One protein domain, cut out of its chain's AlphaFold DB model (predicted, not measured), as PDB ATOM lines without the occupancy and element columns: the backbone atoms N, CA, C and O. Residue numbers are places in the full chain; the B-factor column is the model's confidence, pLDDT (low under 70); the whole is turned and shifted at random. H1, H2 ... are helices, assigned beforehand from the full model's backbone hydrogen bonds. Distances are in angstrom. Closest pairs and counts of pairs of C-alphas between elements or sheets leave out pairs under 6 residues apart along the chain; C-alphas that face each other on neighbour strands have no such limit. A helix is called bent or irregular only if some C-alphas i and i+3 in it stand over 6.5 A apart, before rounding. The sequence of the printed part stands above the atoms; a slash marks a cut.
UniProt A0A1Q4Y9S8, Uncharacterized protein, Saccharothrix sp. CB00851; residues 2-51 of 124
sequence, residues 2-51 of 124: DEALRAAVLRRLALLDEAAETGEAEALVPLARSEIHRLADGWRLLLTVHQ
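This is residues 2 to 51 of the 124 residues of an uncharacterized protein of Saccharothrix sp. CB00851 (UniProt A0A1Q4Y9S8). Two long helices make an open V: H2 is the longer arm, H1 the other, and they come near each other only around the tight turn at residues 23 and 24, where the V has its point. From there the arms spread, and their far parts, residues 2 to 15 and 36 to 51, stand free with nothing packed between them. The printed part has 50 residues with two named helices, H1 then H2 along the chain, and no named strand; the class is all helix. The whole is loose, with a radius of gyration of the C-alphas of 13.3 A, and only just flat, spanning 38 by 25 by 11 A.

H2, residues 25 to 49, is the longest helix, 35.5 A from C-alpha 25 at (31.430, 23.255, 29.670) to C-alpha 49 at (22.662, -10.669, 35.219). It has a kink of 30 degrees near residue 32, and it is only just irregular: C-alphas 27 and 30 are 6.52 A apart. H1, residues 3 to 22, is 28.3 A long and begins at C-alpha 3, (36.637, -3.009, 51.016).

H2 and H1 are close but not clearly touching, with 2 pairs of C-alphas within 8 A. Their closest C-alphas, those of Leu 28 and Ala 20, are 7.3 A apart. The helices run opposite ways at a steep tilt of 37 degrees, only just steep, and their centres are 14.2 A apart. In H1 every O i to N i+4 pair is within hydrogen-bond range; in H2, 19 of 21 are.

The two C-alphas farthest apart, those of Glu 24 and Gln 51, are 39.3 A apart. The first and last printed C-alphas, of Asp 2 and Gln 51, are 25.4 A apart. The printed part has no cut, and the link from H1 to H2 is tight. The mean pLDDT of the printed part is 92.0, and no printed residue is under 70.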
ATOM      1  N   ASP A   2      35.830  -7.240  49.146       83.25
ATOM      2  CA  ASP A   2      37.007  -6.379  49.171       83.25
ATOM      3  C   ASP A   2      36.641  -4.900  49.416       83.25
ATOM      4  O   ASP A   2      36.105  -4.220  48.538       83.25
ATOM      5  N   GLU A   3      36.891  -4.406  50.631       92.31
ATOM      6  CA  GLU A   3      36.637  -3.009  51.016       92.31
ATOM      7  C   GLU A   3      37.436  -2.031  50.139       92.31
ATOM      8  O   GLU A   3      36.958  -0.938  49.835       92.31
ATOM      9  N   ALA A   4      38.608  -2.443  49.640       94.50
ATOM     10  CA  ALA A   4      39.400  -1.624  48.731       94.50
ATOM     11  C   ALA A   4      38.684  -1.429  47.388       94.50
ATOM     12  O   ALA A   4      38.637  -0.304  46.877       94.50
ATOM     13  N   LEU A   5      38.067  -2.491  46.853       94.31
ATOM     14  CA  LEU A   5      37.248  -2.422  45.641       94.31
ATOM     15  C   LEU A   5      36.038  -1.504  45.850       94.31
ATOM     16  O   LEU A   5      35.793  -0.616  45.032       94.31
ATOM     17  N   ARG A   6      35.311  -1.673  46.963       94.62
ATOM     18  CA  ARG A   6      34.167  -0.814  47.309       94.62
ATOM     19  C   ARG A   6      34.585   0.656  47.369       94.62
ATOM     20  O   ARG A   6      33.957   1.501  46.731       94.62
ATOM     21  N   ALA A   7      35.662   0.960  48.087       96.44
ATOM     22  CA  ALA A   7      36.154   2.321  48.238       96.44
ATOM     23  C   ALA A   7      36.633   2.917  46.903       96.44
ATOM     24  O   ALA A   7      36.385   4.091  46.634       96.44
ATOM     25  N   ALA A   8      37.277   2.126  46.039       95.75
ATOM     26  CA  ALA A   8      37.698   2.573  44.712       95.75
ATOM     27  C   ALA A   8      36.507   2.956  43.820       95.75
ATOM     28  O   ALA A   8      36.548   3.999  43.164       95.75
ATOM     29  N   VAL A   9      35.434   2.159  43.838       94.94
ATOM     30  CA  VAL A   9      34.200   2.461  43.098       94.94
ATOM     31  C   VAL A   9      33.571   3.759  43.602       94.94
ATOM     32  O   VAL A   9      33.274   4.642  42.800       94.94
ATOM     33  N   LEU A  10      33.423   3.916  44.921       95.75
ATOM     34  CA  LEU A  10      32.821   5.118  45.507       95.75
ATOM     35  C   LEU A  10      33.646   6.380  45.225       95.75
ATOM     36  O   LEU A  10      33.077   7.410  44.878       95.75
ATOM     37  N   ARG A  11      34.982   6.292  45.288       96.75
ATOM     38  CA  ARG A  11      35.863   7.405  44.901       96.75
ATOM     39  C   ARG A  11      35.690   7.795  43.436       96.75
ATOM     40  O   ARG A  11      35.655   8.980  43.132       96.75
ATOM     41  N   ARG A  12      35.564   6.825  42.521       94.25
ATOM     42  CA  ARG A  12      35.335   7.132  41.101       94.25
ATOM     43  C   ARG A  12      34.021   7.880  40.891       94.25
ATOM     44  O   ARG A  12      34.008   8.808  40.094       94.25
ATOM     45  N   LEU A  13      32.952   7.487  41.582       94.62
ATOM     46  CA  LEU A  13      31.664   8.181  41.493       94.62
ATOM     47  C   LEU A  13      31.766   9.618  42.020       94.62
ATOM     48  O   LEU A  13      31.364  10.534  41.317       94.62
ATOM     49  N   ALA A  14      32.413   9.820  43.173       95.00
ATOM     50  CA  ALA A  14      32.619  11.156  43.735       95.00
ATOM     51  C   ALA A  14      33.394  12.094  42.788       95.00
ATOM     52  O   ALA A  14      33.032  13.255  42.646       95.00
ATOM     53  N   LEU A  15      34.416  11.586  42.087       92.56
ATOM     54  CA  LEU A  15      35.161  12.374  41.096       92.56
ATOM     55  C   LEU A  15      34.310  12.767  39.878       92.56
ATOM     56  O   LEU A  15      34.545  13.813  39.280       92.56
ATOM     57  N   LEU A  16      33.352  11.925  39.475       91.88
ATOM     58  CA  LEU A  16      32.427  12.259  38.388       91.88
ATOM     59  C   LEU A  16      31.436  13.342  38.817       91.88
ATOM     60  O   LEU A  16      31.154  14.239  38.023       91.88
ATOM     61  N   ASP A  17      30.952  13.275  40.058       91.06
ATOM     62  CA  ASP A  17      30.082  14.302  40.633       91.06
ATOM     63  C   ASP A  17      30.823  15.646  40.736       91.06
ATOM     64  O   ASP A  17      30.332  16.657  40.237       91.06
ATOM     65  N   GLU A  18      32.052  15.654  41.262       92.00
ATOM     66  CA  GLU A  18      32.888  16.860  41.350       92.00
ATOM     67  C   GLU A  18      33.165  17.472  39.970       92.00
ATOM     68  O   GLU A  18      33.041  18.687  39.789       92.00
ATOM     69  N   ALA A  19      33.483  16.640  38.971       89.94
ATOM     70  CA  ALA A  19      33.671  17.106  37.602       89.94
ATOM     71  C   ALA A  19      32.391  17.750  37.050       89.94
ATOM     72  O   ALA A  19      32.457  18.820  36.451       89.94
ATOM     73  N   ALA A  20      31.225  17.142  37.275       88.69
ATOM     74  CA  ALA A  20      29.950  17.688  36.823       88.69
ATOM     75  C   ALA A  20      29.580  19.019  37.507       88.69
ATOM     76  O   ALA A  20      28.894  19.838  36.896       88.69
ATOM     77  N   GLU A  21      30.020  19.237  38.749       89.00
ATOM     78  CA  GLU A  21      29.752  20.462  39.512       89.00
ATOM     79  C   GLU A  21      30.704  21.617  39.176       89.00
ATOM     80  O   GLU A  21      30.285  22.775  39.176       89.00
ATOM     81  N   THR A  22      31.975  21.315  38.902       89.44
ATOM     82  CA  THR A  22      33.054  22.319  38.822       89.44
ATOM     83  C   THR A  22      33.661  22.480  37.429       89.44
ATOM     84  O   THR A  22      34.406  23.429  37.193       89.44
ATOM     85  N   GLY A  23      33.378  21.560  36.505       85.50
ATOM     86  CA  GLY A  23      34.021  21.519  35.198       85.50
ATOM     87  C   GLY A  23      33.528  22.589  34.222       85.50
ATOM     88  O   GLY A  23      32.341  22.898  34.136       85.50
ATOM     89  N   GLU A  24      34.453  23.094  33.409       87.69
ATOM     90  CA  GLU A  24      34.138  23.990  32.294       87.69
ATOM     91  C   GLU A  24      33.381  23.250  31.182       87.69
ATOM     92  O   GLU A  24      33.728  22.124  30.805       87.69
ATOM     93  N   ALA A  25      32.363  23.893  30.603       83.69
ATOM     94  CA  ALA A  25      31.430  23.255  29.670       83.69
ATOM     95  C   ALA A  25      32.118  22.586  28.460       83.69
ATOM     96  O   ALA A  25      31.712  21.504  28.031       83.69
ATOM     97  N   GLU A  26      33.180  23.196  27.929       83.56
ATOM     98  CA  GLU A  26      33.927  22.694  26.766       83.56
ATOM     99  C   GLU A  26      34.680  21.390  27.066       83.56
ATOM    100  O   GLU A  26      34.716  20.482  26.232       83.56
ATOM    101  N   ALA A  27      35.219  21.256  28.281       81.56
ATOM    102  CA  ALA A  27      35.880  20.038  28.738       81.56
ATOM    103  C   ALA A  27      34.868  18.953  29.150       81.56
ATOM    104  O   ALA A  27      35.143  17.755  29.025       81.56
ATOM    105  N   LEU A  28      33.676  19.356  29.604       89.62
ATOM    106  CA  LEU A  28      32.649  18.433  30.079       89.62
ATOM    107  C   LEU A  28      31.939  17.663  28.972       89.62
ATOM    108  O   LEU A  28      31.573  16.515  29.198       89.62
ATOM    109  N   VAL A  29      31.731  18.231  27.783       89.94
ATOM    110  CA  VAL A  29      30.938  17.553  26.738       89.94
ATOM    111  C   VAL A  29      31.557  16.217  26.283       89.94
ATOM    112  O   VAL A  29      30.832  15.213  26.258       89.94
ATOM    113  N   PRO A  30      32.861  16.134  25.946       89.38
ATOM    114  CA  PRO A  30      33.487  14.860  25.589       89.38
ATOM    115  C   PRO A  30      33.495  13.868  26.758       89.38
ATOM    116  O   PRO A  30      33.187  12.688  26.565       89.38
ATOM    117  N   LEU A  31      33.780  14.358  27.970       88.81
ATOM    118  CA  LEU A  31      33.781  13.551  29.188       88.81
ATOM    119  C   LEU A  31      32.393  12.951  29.441       88.81
ATOM    120  O   LEU A  31      32.255  11.731  29.503       88.81
ATOM    121  N   ALA A  32      31.354  13.783  29.480       90.06
ATOM    122  CA  ALA A  32      29.972  13.375  29.691       90.06
ATOM    123  C   ALA A  32      29.518  12.349  28.651       90.06
ATOM    124  O   ALA A  32      28.901  11.352  29.013       90.06
ATOM    125  N   ARG A  33      29.864  12.533  27.368       91.56
ATOM    126  CA  ARG A  33      29.536  11.545  26.330       91.56
ATOM    127  C   ARG A  33      30.146  10.182  26.655       91.56
ATOM    128  O   ARG A  33      29.432   9.181  26.634       91.56
ATOM    129  N   SER A  34      31.440  10.142  26.967       92.44
ATOM    130  CA  SER A  34      32.128   8.884  27.282       92.44
ATOM    131  C   SER A  34      31.565   8.204  28.538       92.44
ATOM    132  O   SER A  34      31.316   6.997  28.525       92.44
ATOM    133  N   GLU A  35      31.270   8.971  29.589       92.94
ATOM    134  CA  GLU A  35      30.758   8.437  30.851       92.94
ATOM    135  C   GLU A  35      29.289   8.002  30.743       92.94
ATOM    136  O   GLU A  35      28.928   6.964  31.293       92.94
ATOM    137  N   ILE A  36      28.451   8.697  29.964       91.75
ATOM    138  CA  ILE A  36      27.074   8.257  29.676       91.75
ATOM    139  C   ILE A  36      27.083   6.886  28.995       91.75
ATOM    140  O   ILE A  36      26.327   6.001  29.401       91.75
ATOM    141  N   HIS A  37      27.940   6.683  27.988       93.88
ATOM    142  CA  HIS A  37      28.057   5.383  27.323       93.88
ATOM    143  C   HIS A  37      28.507   4.299  28.300       93.88
ATOM    144  O   HIS A  37      27.850   3.265  28.417       93.88
ATOM    145  N   ARG A  38      29.562   4.574  29.072       93.25
ATOM    146  CA  ARG A  38      30.093   3.637  30.064       93.25
ATOM    147  C   ARG A  38      29.056   3.247  31.120       93.25
ATOM    148  O   ARG A  38      28.936   2.069  31.454       93.25
ATOM    149  N   LEU A  39      28.303   4.212  31.649       93.12
ATOM    150  CA  LEU A  39      27.254   3.960  32.638       93.12
ATOM    151  C   LEU A  39      26.093   3.174  32.026       93.12
ATOM    152  O   LEU A  39      25.609   2.230  32.650       93.12
ATOM    153  N   ALA A  40      25.670   3.510  30.804       94.00
ATOM    154  CA  ALA A  40      24.630   2.765  30.099       94.00
ATOM    155  C   ALA A  40      25.032   1.297  29.878       94.00
ATOM    156  O   ALA A  40      24.218   0.401  30.101       94.00
ATOM    157  N   ASP A  41      26.285   1.036  29.500       95.69
ATOM    158  CA  ASP A  41      26.807  -0.323  29.337       95.69
ATOM    159  C   ASP A  41      26.876  -1.075  30.670       95.69
ATOM    160  O   ASP A  41      26.451  -2.230  30.752       95.69
ATOM    161  N   GLY A  42      27.312  -0.404  31.742       95.12
ATOM    162  CA  GLY A  42      27.295  -0.958  33.096       95.12
ATOM    163  C   GLY A  42      25.888  -1.370  33.544       95.12
ATOM    164  O   GLY A  42      25.701  -2.475  34.057       95.12
ATOM    165  N   TRP A  43      24.881  -0.531  33.285       95.31
ATOM    166  CA  TRP A  43      23.481  -0.858  33.563       95.31
ATOM    167  C   TRP A  43      22.984  -2.042  32.733       95.31
ATOM    168  O   TRP A  43      22.355  -2.937  33.292       95.31
ATOM    169  N   ARG A  44      23.277  -2.099  31.427       96.31
ATOM    170  CA  ARG A  44      22.888  -3.240  30.576       96.31
ATOM    171  C   ARG A  44      23.467  -4.551  31.092       96.31
ATOM    172  O   ARG A  44      22.737  -5.540  31.181       96.31
ATOM    173  N   LEU A  45      24.746  -4.556  31.463       96.19
ATOM    174  CA  LEU A  45      25.405  -5.734  32.021       96.19
ATOM    175  C   LEU A  45      24.745  -6.163  33.338       96.19
ATOM    176  O   LEU A  45      24.369  -7.325  33.488       96.19
ATOM    177  N   LEU A  46      24.537  -5.218  34.259       94.69
ATOM    178  CA  LEU A  46      23.902  -5.486  35.548       94.69
ATOM    179  C   LEU A  46      22.476  -6.036  35.377       94.69
ATOM    180  O   LEU A  46      22.113  -7.032  35.997       94.69
ATOM    181  N   LEU A  47      21.671  -5.434  34.503       94.69
ATOM    182  CA  LEU A  47      20.298  -5.874  34.251       94.69
ATOM    183  C   LEU A  47      20.232  -7.233  33.545       94.69
ATOM    184  O   LEU A  47      19.308  -8.000  33.810       94.69
ATOM    185  N   THR A  48      21.225  -7.559  32.713       95.00
ATOM    186  CA  THR A  48      21.349  -8.881  32.076       95.00
ATOM    187  C   THR A  48      21.563  -9.976  33.116       95.00
ATOM    188  O   THR A  48      20.898 -11.005  33.068       95.00
ATOM    189  N   VAL A  49      22.428  -9.732  34.105       93.75
ATOM    190  CA  VAL A  49      22.662 -10.669  35.219       93.75
ATOM    191  C   VAL A  49      21.402 -10.857  36.077       93.75
ATOM    192  O   VAL A  49      21.183 -11.923  36.643       93.75
ATOM    193  N   HIS A  50      20.546  -9.838  36.156       94.06
ATOM    194  CA  HIS A  50      19.322  -9.844  36.958       94.06
ATOM    195  C   HIS A  50      18.046 -10.172  36.160       94.06
ATOM    196  O   HIS A  50      16.946  -9.793  36.580       94.06
ATOM    197  N   GLN A  51      18.153 -10.844  35.011       91.31
ATOM    198  CA  GLN A  51      16.976 -11.290  34.264       91.31
ATOM    199  C   GLN A  51      16.124 -12.301  35.058       91.31
ATOM    200  O   GLN A  51      16.631 -12.973  35.962       91.31
TER     201      GLN A  51